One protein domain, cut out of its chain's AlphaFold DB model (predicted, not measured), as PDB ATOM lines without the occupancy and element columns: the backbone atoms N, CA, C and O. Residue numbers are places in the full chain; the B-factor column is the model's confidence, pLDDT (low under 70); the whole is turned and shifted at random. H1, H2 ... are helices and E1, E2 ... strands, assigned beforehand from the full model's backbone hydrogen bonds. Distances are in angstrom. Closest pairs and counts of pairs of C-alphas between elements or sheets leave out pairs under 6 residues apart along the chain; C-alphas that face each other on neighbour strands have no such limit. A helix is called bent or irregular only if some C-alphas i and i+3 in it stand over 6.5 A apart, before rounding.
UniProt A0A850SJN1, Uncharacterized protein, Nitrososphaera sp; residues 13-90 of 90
ATOM      1  N   GLU A  13      46.863 -10.552 119.242       55.69
ATOM      2  CA  GLU A  13      47.231 -10.720 120.648       55.69
ATOM      3  C   GLU A  13      48.049 -12.000 120.832       55.69
ATOM      4  O   GLU A  13      47.740 -13.055 120.272       55.69
ATOM      5  N   TYR A  14      49.097 -11.895 121.639       59.84
ATOM      6  CA  TYR A  14      49.996 -12.996 121.929       59.84
ATOM      7  C   TYR A  14      49.291 -14.152 122.651       59.84
ATOM      8  O   TYR A  14      48.495 -13.904 123.566       59.84
ATOM      9  N   PRO A  15      49.612 -15.417 122.330       57.81
ATOM     10  CA  PRO A  15      49.277 -16.512 123.226       57.81
ATOM     11  C   PRO A  15      50.002 -16.293 124.561       57.81
ATOM     12  O   PRO A  15      51.173 -15.932 124.593       57.81
ATOM     13  N   SER A  16      49.314 -16.508 125.684       57.19
ATOM     14  CA  SER A  16      49.864 -16.278 127.033       57.19
ATOM     15  C   SER A  16      51.070 -17.166 127.381       57.19
ATOM     16  O   SER A  16      51.686 -16.977 128.426       57.19
ATOM     17  N   ASP A  17      51.390 -18.130 126.518       60.75
ATOM     18  CA  ASP A  17      52.515 -19.043 126.627       60.75
ATOM     19  C   ASP A  17      53.153 -19.240 125.242       60.75
ATOM     20  O   ASP A  17      52.469 -19.531 124.257       60.75
ATOM     21  N   LEU A  18      54.473 -19.064 125.175       64.75
ATOM     22  CA  LEU A  18      55.281 -19.232 123.964       64.75
ATOM     23  C   LEU A  18      55.902 -20.608 123.818       64.75
ATOM     24  O   LEU A  18      56.629 -20.839 122.854       64.75
ATOM     25  N   SER A  19      55.644 -21.519 124.751       62.34
ATOM     26  CA  SER A  19      56.398 -22.765 124.886       62.34
ATOM     27  C   SER A  19      56.198 -23.738 123.709       62.34
ATOM     28  O   SER A  19      56.797 -24.809 123.695       62.34
ATOM     29  N   GLY A  20      55.390 -23.371 122.706       69.81
ATOM     30  CA  GLY A  20      55.211 -24.086 121.438       69.81
ATOM     31  C   GLY A  20      55.538 -23.284 120.171       69.81
ATOM     32  O   GLY A  20      55.279 -23.788 119.082       69.81
ATOM     33  N   CYS A  21      56.062 -22.058 120.289       80.50
ATOM     34  CA  CYS A  21      56.487 -21.250 119.144       80.50
ATOM     35  C   CYS A  21      57.985 -21.403 118.896       80.50
ATOM     36  O   CYS A  21      58.796 -21.239 119.806       80.50
ATOM     37  N   ASP A  22      58.342 -21.641 117.640       86.38
ATOM     38  CA  ASP A  22      59.708 -21.505 117.162       86.38
ATOM     39  C   ASP A  22      59.962 -20.050 116.735       86.38
ATOM     40  O   ASP A  22      59.038 -19.265 116.477       86.38
ATOM     41  N   SER A  23      61.239 -19.671 116.669       86.75
ATOM     42  CA  SER A  23      61.629 -18.321 116.272       86.75
ATOM     43  C   SER A  23      62.812 -18.308 115.317       86.75
ATOM     44  O   SER A  23      63.705 -19.148 115.414       86.75
ATOM     45  N   LEU A  24      62.816 -17.345 114.399       88.62
ATOM     46  CA  LEU A  24      63.838 -17.176 113.372       88.62
ATOM     47  C   LEU A  24      64.269 -15.710 113.299       88.62
ATOM     48  O   LEU A  24      63.434 -14.817 113.184       88.62
ATOM     49  N   GLN A  25      65.574 -15.448 113.315       86.25
ATOM     50  CA  GLN A  25      66.101 -14.093 113.158       86.25
ATOM     51  C   GLN A  25      66.079 -13.669 111.679       86.25
ATOM     52  O   GLN A  25      66.698 -14.314 110.829       86.25
ATOM     53  N   VAL A  26      65.419 -12.550 111.375       85.25
ATOM     54  CA  VAL A  26      65.386 -11.928 110.042       85.25
ATOM     55  C   VAL A  26      65.807 -10.465 110.183       85.25
ATOM     56  O   VAL A  26      65.045  -9.616 110.649       85.25
ATOM     57  N   GLY A  27      67.059 -10.173 109.823       84.56
ATOM     58  CA  GLY A  27      67.665  -8.865 110.092       84.56
ATOM     59  C   GLY A  27      67.711  -8.580 111.595       84.56
ATOM     60  O   GLY A  27      68.163  -9.421 112.373       84.56
ATOM     61  N   ASP A  28      67.193  -7.423 112.007       82.50
ATOM     62  CA  ASP A  28      67.114  -6.999 113.414       82.50
ATOM     63  C   ASP A  28      65.825  -7.452 114.123       82.50
ATOM     64  O   ASP A  28      65.548  -7.044 115.250       82.50
ATOM     65  N   ARG A  29      65.004  -8.278 113.463       84.25
ATOM     66  CA  ARG A  29      63.680  -8.682 113.945       84.25
ATOM     67  C   ARG A  29      63.617 -10.185 114.167       84.25
ATOM     68  O   ARG A  29      64.200 -10.962 113.412       84.25
ATOM     69  N   GLN A  30      62.854 -10.596 115.171       85.81
ATOM     70  CA  GLN A  30      62.606 -12.002 115.454       85.81
ATOM     71  C   GLN A  30      61.249 -12.391 114.872       85.81
ATOM     72  O   GLN A  30      60.235 -11.796 115.213       85.81
ATOM     73  N   LEU A  31      61.213 -13.356 113.964       88.62
ATOM     74  CA  LEU A  31      59.990 -13.915 113.403       88.62
ATOM     75  C   LEU A  31      59.521 -15.080 114.277       88.62
ATOM     76  O   LEU A  31      60.325 -15.948 114.605       88.62
ATOM     77  N   LEU A  32      58.237 -15.125 114.614       88.06
ATOM     78  CA  LEU A  32      57.608 -16.237 115.320       88.06
ATOM     79  C   LEU A  32      56.797 -17.092 114.363       88.06
ATOM     80  O   LEU A  32      56.045 -16.585 113.522       88.06
ATOM     81  N   TYR A  33      56.918 -18.400 114.535       87.94
ATOM     82  CA  TYR A  33      56.160 -19.366 113.767       87.94
ATOM     83  C   TYR A  33      55.852 -20.617 114.590       87.94
ATOM     84  O   TYR A  33      56.536 -20.951 115.553       87.94
ATOM     85  N   LEU A  34      54.796 -21.317 114.199       87.12
ATOM     86  CA  LEU A  34      54.435 -22.630 114.716       87.12
ATOM     87  C   LEU A  34      54.781 -23.665 113.659       87.12
ATOM     88  O   LEU A  34      54.458 -23.466 112.489       87.12
ATOM     89  N   ARG A  35      55.379 -24.784 114.057       85.25
ATOM     90  CA  ARG A  35      55.678 -25.899 113.156       85.25
ATOM     91  C   ARG A  35      54.964 -27.163 113.617       85.25
ATOM     92  O   ARG A  35      54.991 -27.505 114.797       85.25
ATOM     93  N   SER A  36      54.360 -27.893 112.684       82.12
ATOM     94  CA  SER A  36      53.834 -29.226 112.978       82.12
ATOM     95  C   SER A  36      54.957 -30.263 113.043       82.12
ATOM     96  O   SER A  36      55.861 -30.283 112.210       82.12
ATOM     97  N   GLN A  37      54.901 -31.147 114.040       70.31
ATOM     98  CA  GLN A  37      55.881 -32.229 114.223       70.31
ATOM     99  C   GLN A  37      55.450 -33.550 113.558       70.31
ATOM    100  O   GLN A  37      56.009 -34.604 113.840       70.31
ATOM    101  N   THR A  38      54.423 -33.529 112.707       66.50
ATOM    102  CA  THR A  38      53.855 -34.742 112.104       66.50
ATOM    103  C   THR A  38      54.551 -35.136 110.802       66.50
ATOM    104  O   THR A  38      54.753 -34.301 109.925       66.50
ATOM    105  N   ASP A  39      54.824 -36.436 110.657       62.69
ATOM    106  CA  ASP A  39      55.602 -37.057 109.570       62.69
ATOM    107  C   ASP A  39      54.978 -36.912 108.167       62.69
ATOM    108  O   ASP A  39      55.660 -36.966 107.151       62.69
ATOM    109  N   SER A  40      53.655 -36.740 108.090       67.81
ATOM    110  CA  SER A  40      52.909 -36.889 106.833       67.81
ATOM    111  C   SER A  40      52.811 -35.601 106.014       67.81
ATOM    112  O   SER A  40      52.767 -35.644 104.787       67.81
ATOM    113  N   THR A  41      52.741 -34.442 106.671       69.62
ATOM    114  CA  THR A  41      52.724 -33.123 106.024       69.62
ATOM    115  C   THR A  41      53.139 -32.085 107.057       69.62
ATOM    116  O   THR A  41      52.398 -31.800 108.003       69.62
ATOM    117  N   GLN A  42      54.335 -31.530 106.886       81.12
ATOM    118  CA  GLN A  42      54.801 -30.443 107.733       81.12
ATOM    119  C   GLN A  42      54.068 -29.165 107.329       81.12
ATOM    120  O   GLN A  42      53.957 -28.838 106.146       81.12
ATOM    121  N   PHE A  43      53.529 -28.448 108.306       86.12
ATOM    122  CA  PHE A  43      52.979 -27.117 108.089       86.12
ATOM    123  C   PHE A  43      53.627 -26.140 109.050       86.12
ATOM    124  O   PHE A  43      53.910 -26.469 110.204       86.12
ATOM    125  N   VAL A  44      53.872 -24.943 108.538       87.69
ATOM    126  CA  VAL A  44      54.448 -23.831 109.274       87.69
ATOM    127  C   VAL A  44      53.448 -22.693 109.241       87.69
ATOM    128  O   VAL A  44      53.030 -22.269 108.169       87.69
ATOM    129  N   VAL A  45      53.050 -22.200 110.406       88.00
ATOM    130  CA  VAL A  45      52.176 -21.034 110.531       88.00
ATOM    131  C   VAL A  45      53.018 -19.885 111.047       88.00
ATOM    132  O   VAL A  45      53.416 -19.871 112.208       88.00
ATOM    133  N   VAL A  46      53.310 -18.930 110.175       89.00
ATOM    134  CA  VAL A  46      54.026 -17.707 110.513       89.00
ATOM    135  C   VAL A  46      53.050 -16.755 111.191       89.00
ATOM    136  O   VAL A  46      52.069 -16.322 110.587       89.00
ATOM    137  N   LEU A  47      53.336 -16.444 112.454       85.75
ATOM    138  CA  LEU A  47      52.535 -15.529 113.262       85.75
ATOM    139  C   LEU A  47      52.893 -14.075 112.938       85.75
ATOM    140  O   LEU A  47      52.015 -13.225 112.848       85.75
ATOM    141  N   GLY A  48      54.189 -13.800 112.752       86.69
ATOM    142  CA  GLY A  48      54.717 -12.475 112.437       86.69
ATOM    143  C   GLY A  48      55.965 -12.124 113.239       86.69
ATOM    144  O   GLY A  48      56.600 -12.983 113.845       86.69
ATOM    145  N   PHE A  49      56.349 -10.854 113.213       86.94
ATOM    146  CA  PHE A  49      57.536 -10.348 113.880       86.94
ATOM    147  C   PHE A  49      57.256  -9.956 115.326       86.94
ATOM    148  O   PHE A  49      56.396  -9.127 115.621       86.94
ATOM    149  N   TYR A  50      58.059 -10.515 116.216       78.62
ATOM    150  CA  TYR A  50      58.118 -10.208 117.626       78.62
ATOM    151  C   TYR A  50      58.983  -8.978 117.886       78.62
ATOM    152  O   TYR A  50      60.136  -8.902 117.456       78.62
ATOM    153  N   ALA A  51      58.416  -8.018 118.615       70.25
ATOM    154  CA  ALA A  51      59.093  -6.790 119.024       70.25
ATOM    155  C   ALA A  51      59.621  -6.828 120.476       70.25
ATOM    156  O   ALA A  51      60.103  -5.803 120.963       70.25
ATOM    157  N   GLY A  52      59.548  -7.980 121.159       62.75
ATOM    158  CA  GLY A  52      59.937  -8.126 122.567       62.75
ATOM    159  C   GLY A  52      58.792  -7.884 123.561       62.75
ATOM    160  O   GLY A  52      57.840  -7.163 123.257       62.75
ATOM    161  N   GLN A  53      58.919  -8.450 124.768       54.69
ATOM    162  CA  GLN A  53      58.116  -8.080 125.936       54.69
ATOM    163  C   GLN A  53      58.515  -6.660 126.326       54.69
ATOM    164  O   GLN A  53      59.589  -6.432 126.884       54.69
ATOM    165  N   LYS A  54      57.671  -5.681 126.009       52.97
ATOM    166  CA  LYS A  54      57.776  -4.360 126.626       52.97
ATOM    167  C   LYS A  54      56.979  -4.402 127.923       52.97
ATOM    168  O   LYS A  54      55.804  -4.739 127.895       52.97
ATOM    169  N   GLU A  55      57.589  -3.999 129.037       46.88
ATOM    170  CA  GLU A  55      56.946  -3.848 130.361       46.88
ATOM    171  C   GLU A  55      55.800  -2.807 130.394       46.88
ATOM    172  O   GLU A  55      55.249  -2.499 131.450       46.88
ATOM    173  N   ASP A  56      55.412  -2.259 129.244       43.81
ATOM    174  CA  ASP A  56      54.383  -1.242 129.123       43.81
ATOM    175  C   ASP A  56      53.022  -1.897 128.853       43.81
ATOM    176  O   ASP A  56      52.782  -2.475 127.791       43.81
ATOM    177  N   VAL A  57      52.111  -1.766 129.821       45.91
ATOM    178  CA  VAL A  57      50.735  -2.307 129.849       45.91
ATOM    179  C   VAL A  57      49.918  -1.964 128.588       45.91
ATOM    180  O   VAL A  57      48.937  -2.639 128.276       45.91
ATOM    181  N   VAL A  58      50.323  -0.930 127.842       49.88
ATOM    182  CA  VAL A  58      49.670  -0.472 126.606       49.88
ATOM    183  C   VAL A  58      50.171  -1.223 125.362       49.88
ATOM    184  O   VAL A  58      49.400  -1.435 124.428       49.88
ATOM    185  N   THR A  59      51.421  -1.691 125.354       48.44
ATOM    186  CA  THR A  59      51.998  -2.543 124.301       48.44
ATOM    187  C   THR A  59      52.091  -3.984 124.785       48.44
ATOM    188  O   THR A  59      53.177  -4.552 124.845       48.44
ATOM    189  N   LYS A  60      50.939  -4.570 125.140       51.47
ATOM    190  CA  LYS A  60      50.782  -6.029 125.241       51.47
ATOM    191  C   LYS A  60      51.469  -6.681 124.044       51.47
ATOM    192  O   LYS A  60      51.075  -6.353 122.937       51.47
ATOM    193  N   ASP A  61      52.446  -7.552 124.276       58.47
ATOM    194  CA  ASP A  61      53.143  -8.411 123.308       58.47
ATOM    195  C   ASP A  61      52.535  -8.419 121.890       58.47
ATOM    196  O   ASP A  61      51.692  -9.249 121.545       58.47
ATOM    197  N   LEU A  62      52.922  -7.437 121.070       66.94
ATOM    198  CA  LEU A  62      52.357  -7.259 119.736       66.94
ATOM    199  C   LEU A  62      53.175  -8.063 118.731       66.94
ATOM    200  O   LEU A  62      54.387  -7.866 118.604       66.94
ATOM    201  N   ILE A  63      52.495  -8.933 117.984       73.50
ATOM    202  CA  ILE A  63      53.053  -9.545 116.781       73.50
ATOM    203  C   ILE A  63      52.716  -8.637 115.602       73.50
ATOM    204  O   ILE A  63      51.544  -8.402 115.301       73.50
ATOM    205  N   GLU A  64      53.743  -8.115 114.936       82.00
ATOM    206  CA  GLU A  64      53.550  -7.386 113.686       82.00
ATOM    207  C   GLU A  64      53.425  -8.391 112.533       82.00
ATOM    208  O   GLU A  64      54.333  -9.206 112.344       82.00
ATOM    209  N   PRO A  65      52.340  -8.362 111.744       81.88
ATOM    210  CA  PRO A  65      52.169  -9.313 110.659       81.88
ATOM    211  C   PRO A  65      53.232  -9.134 109.580       81.88
ATOM    212  O   PRO A  65      53.791  -8.057 109.361       81.88
ATOM    213  N   VAL A  66      53.484 -10.220 108.861       86.06
ATOM    214  CA  VAL A  66      54.412 -10.217 107.737       86.06
ATOM    215  C   VAL A  66      53.786  -9.489 106.556       86.06
ATOM    216  O   VAL A  66      52.759  -9.910 106.019       86.06
ATOM    217  N   HIS A  67      54.456  -8.436 106.098       83.94
ATOM    218  CA  HIS A  67      54.067  -7.736 104.881       83.94
ATOM    219  C   HIS A  67      54.180  -8.658 103.657       83.94
ATOM    220  O   HIS A  67      55.112  -9.458 103.569       83.94
ATOM    221  N   GLU A  68      53.274  -8.534 102.681       83.06
ATOM    222  CA  GLU A  68      53.231  -9.432 101.509       83.06
ATOM    223  C   GLU A  68      54.565  -9.496 100.753       83.06
ATOM    224  O   GLU A  68      55.008 -10.570 100.353       83.06
ATOM    225  N   SER A  69      55.252  -8.359 100.655       84.81
ATOM    226  CA  SER A  69      56.578  -8.218 100.049       84.81
ATOM    227  C   SER A  69      57.693  -8.990 100.768       84.81
ATOM    228  O   SER A  69      58.711  -9.281 100.152       84.81
ATOM    229  N   GLY A  70      57.519  -9.331 102.049       82.94
ATOM    230  CA  GLY A  70      58.488 -10.098 102.839       82.94
ATOM    231  C   GLY A  70      58.218 -11.606 102.876       82.94
ATOM    232  O   GLY A  70      59.054 -12.363 103.367       82.94
ATOM    233  N   ARG A  71      57.069 -12.071 102.367       88.31
ATOM    234  CA  ARG A  71      56.660 -13.484 102.478       88.31
ATOM    235  C   ARG A  71      57.606 -14.435 101.751       88.31
ATOM    236  O   ARG A  71      57.916 -15.495 102.283       88.31
ATOM    237  N   GLU A  72      58.078 -14.055 100.565       87.25
ATOM    238  CA  GLU A  72      59.003 -14.881  99.778       87.25
ATOM    239  C   GLU A  72      60.365 -15.023 100.471       87.25
ATOM    240  O   GLU A  72      60.886 -16.131 100.589       87.25
ATOM    241  N   GLU A  73      60.906 -13.930 101.015       89.12
ATOM    242  CA  GLU A  73      62.154 -13.960 101.785       89.12
ATOM    243  C   GLU A  73      62.033 -14.885 103.002       89.12
ATOM    244  O   GLU A  73      62.900 -15.728 103.240       89.12
ATOM    245  N   ILE A  74      60.932 -14.768 103.747       88.94
ATOM    246  CA  ILE A  74      60.671 -15.597 104.925       88.94
ATOM    247  C   ILE A  74      60.519 -17.068 104.544       88.94
ATOM    248  O   ILE A  74      61.104 -17.929 105.199       88.94
ATOM    249  N   ALA A  75      59.791 -17.369 103.467       87.31
ATOM    250  CA  ALA A  75      59.651 -18.734 102.977       87.31
ATOM    251  C   ALA A  75      61.015 -19.339 102.600       87.31
ATOM    252  O   ALA A  75      61.324 -20.455 103.011       87.31
ATOM    253  N   CYS A  76      61.867 -18.579 101.906       87.69
ATOM    254  CA  CYS A  76      63.232 -18.991 101.569       87.69
ATOM    255  C   CYS A  76      64.102 -19.240 102.810       87.69
ATOM    256  O   CYS A  76      64.927 -20.152 102.808       87.69
ATOM    257  N   ARG A  77      63.928 -18.447 103.873       87.62
ATOM    258  CA  ARG A  77      64.669 -18.609 105.132       87.62
ATOM    259  C   ARG A  77      64.186 -19.794 105.967       87.62
ATOM    260  O   ARG A  77      65.010 -20.427 106.615       87.62
ATOM    261  N   LEU A  78      62.890 -20.110 105.930       86.06
ATOM    262  CA  LEU A  78      62.299 -21.254 106.636       86.06
ATOM    263  C   LEU A  78      62.506 -22.583 105.898       86.06
ATOM    264  O   LEU A  78      62.596 -23.628 106.540       86.06
ATOM    265  N   ALA A  79      62.615 -22.560 104.567       84.06
ATOM    266  CA  ALA A  79      62.841 -23.738 103.730       84.06
ATOM    267  C   ALA A  79      63.979 -24.676 104.202       84.06
ATOM    268  O   ALA A  79      63.747 -25.885 104.242       84.06
ATOM    269  N   PRO A  80      65.183 -24.200 104.592       83.38
ATOM    270  CA  PRO A  80      66.244 -25.089 105.077       83.38
ATOM    271  C   PRO A  80      65.893 -25.825 106.380       83.38
ATOM    272  O   PRO A  80      66.376 -26.933 106.587       83.38
ATOM    273  N   GLU A  81      65.053 -25.245 107.241       78.81
ATOM    274  CA  GLU A  81      64.673 -25.838 108.533       78.81
ATOM    275  C   GLU A  81      63.371 -26.648 108.466       78.81
ATOM    276  O   GLU A  81      63.148 -27.555 109.272       78.81
ATOM    277  N   CYS A  82      62.502 -26.321 107.508       74.88
ATOM    278  CA  CYS A  82      61.149 -26.862 107.399       74.88
ATOM    279  C   CYS A  82      60.928 -27.718 106.141       74.88
ATOM    280  O   CYS A  82      59.827 -28.218 105.929       74.88
ATOM    281  N   GLY A  83      61.944 -27.899 105.292       76.25
ATOM    282  CA  GLY A  83      61.877 -28.768 104.118       76.25
ATOM    283  C   GLY A  83      60.726 -28.410 103.169       76.25
ATOM    284  O   GLY A  83      60.577 -27.262 102.761       76.25
ATOM    285  N   GLN A  84      59.901 -29.402 102.817       74.06
ATOM    286  CA  GLN A  84      58.708 -29.229 101.971       74.06
ATOM    287  C   GLN A  84      57.450 -28.841 102.772       74.06
ATOM    288  O   GLN A  84      56.343 -29.258 102.432       74.06
ATOM    289  N   ALA A  85      57.596 -28.079 103.858       83.31
ATOM    290  CA  ALA A  85      56.445 -27.652 104.639       83.31
ATOM    291  C   ALA A  85      55.548 -26.667 103.876       83.31
ATOM    292  O   ALA A  85      56.018 -25.771 103.171       83.31
ATOM    293  N   HIS A  86      54.239 -26.778 104.090       85.44
ATOM    294  CA  HIS A  86      53.292 -25.750 103.666       85.44
ATOM    295  C   HIS A  86      53.355 -24.563 104.627       85.44
ATOM    296  O   HIS A  86      53.084 -24.715 105.819       85.44
ATOM    297  N   ILE A  87      53.706 -23.387 104.107       87.12
ATOM    298  CA  ILE A  87      53.853 -22.163 104.899       87.12
ATOM    299  C   ILE A  87      52.584 -21.316 104.777       87.12
ATOM    300  O   ILE A  87      52.166 -20.954 103.678       87.12
ATOM    301  N   PHE A  88      51.997 -20.978 105.919       87.56
ATOM    302  CA  PHE A  88      50.835 -20.107 106.056       87.56
ATOM    303  C   PHE A  88      51.247 -18.819 106.770       87.56
ATOM    304  O   PHE A  88      51.997 -18.871 107.738       87.56
ATOM    305  N   PHE A  89      50.747 -17.674 106.310       85.75
ATOM    306  CA  PHE A  89      50.977 -16.366 106.927       85.75
ATOM    307  C   PHE A  89      49.645 -15.833 107.455       85.75
ATOM    308  O   PHE A  89      48.676 -15.801 106.690       85.75
ATOM    309  N   LEU A  90      49.604 -15.450 108.734       77.12
ATOM    310  CA  LEU A  90      48.444 -14.801 109.357       77.12
ATOM    311  C   LEU A  90      48.397 -13.292 109.080       77.12
ATOM    312  O   LEU A  90      49.469 -12.685 108.845       77.12
TER     313      LEU A  90
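What this domain is: This is residues 13 to 90 of the 90 residues of an uncharacterized protein of Nitrososphaera sp (UniProt A0A850SJN1). A strongly twisted sheet of five strands has one helix, H1, packed over one face, and the loops of residues 36 to 42 and 51 to 61 reach out to the two far ends of its long axis. Strands E1, E2 and E3 lie side by side, and along the far side of E3 two short strands, E5 and E4, pair with different parts of it. The printed part has 78 residues, with five named strands and one named helix, H1, which comes after E4 and before E5 along the chain; the branched sheet is mixed, with E1 and E2, E2 and E3, and E3 and E4 antiparallel neighbours and E3 and E5 parallel ones, and the class is mixed, helices and strands. The whole is compact, with a radius of gyration of the C-alphas of 13.0 A, yet elongated in outline, spanning 41 by 26 by 18 A.

Where its parts are: Residues 13 to 21 come before E1, residues 22 to 26, which begins at C-alpha 22 at (59.708, -21.505, 117.162). E2, residues 29 to 35, is 19.0 A long, and E3, residues 43 to 50, is the longest strand at 20.1 A. E4 is residues 62 to 64. H1, residues 68 to 82, is 20.0 A long and irregular: C-alphas 69 and 72 are 7.1 A apart. E5, residues 86 to 89, ends at C-alpha 89 at (50.977, -16.366, 106.927).

How they stand to each other: E1 to E4 form a meander, each strand the antiparallel neighbour of the one before, and each successive pair is a hairpin. E1 and E2 stand at 146 degrees between directions, with N 24 and O 31 at 2.9 A. E2 and E3 stand at 154 degrees, with N 34 and O 45 at 2.8 A. E3 and E4 stand at 111 degrees, with N 49 and O 64 at 2.7 A. E3 and E5 are parallel at 31 degrees, with N 44 and O 86 at 2.8 A. E2 lies on one side of E3, E4 and E5 on the other side, beside residues 48 to 50 and 43 to 46. E1, E4 and E5 are edge strands, and E4 is apart from E1 and from E5. H1 is on the sheet; its closest C-alphas to E5 are those of Ala 75 and Ile 87, 7.0 A apart. In H1, 7 of 11 O i to N i+4 pairs are within hydrogen-bond range.

The domain as a whole: The two C-alphas farthest apart, those of Ser 40 and Asp 56, are 42.1 A apart. The printed part has no cut and ends at residue 90, the chain's last. The link from E3 to E4, 11 residues, is long. The mean pLDDT of the printed part is 76.4, and residues 13 to 20, 38 to 41 and 52 to 62 are under 70.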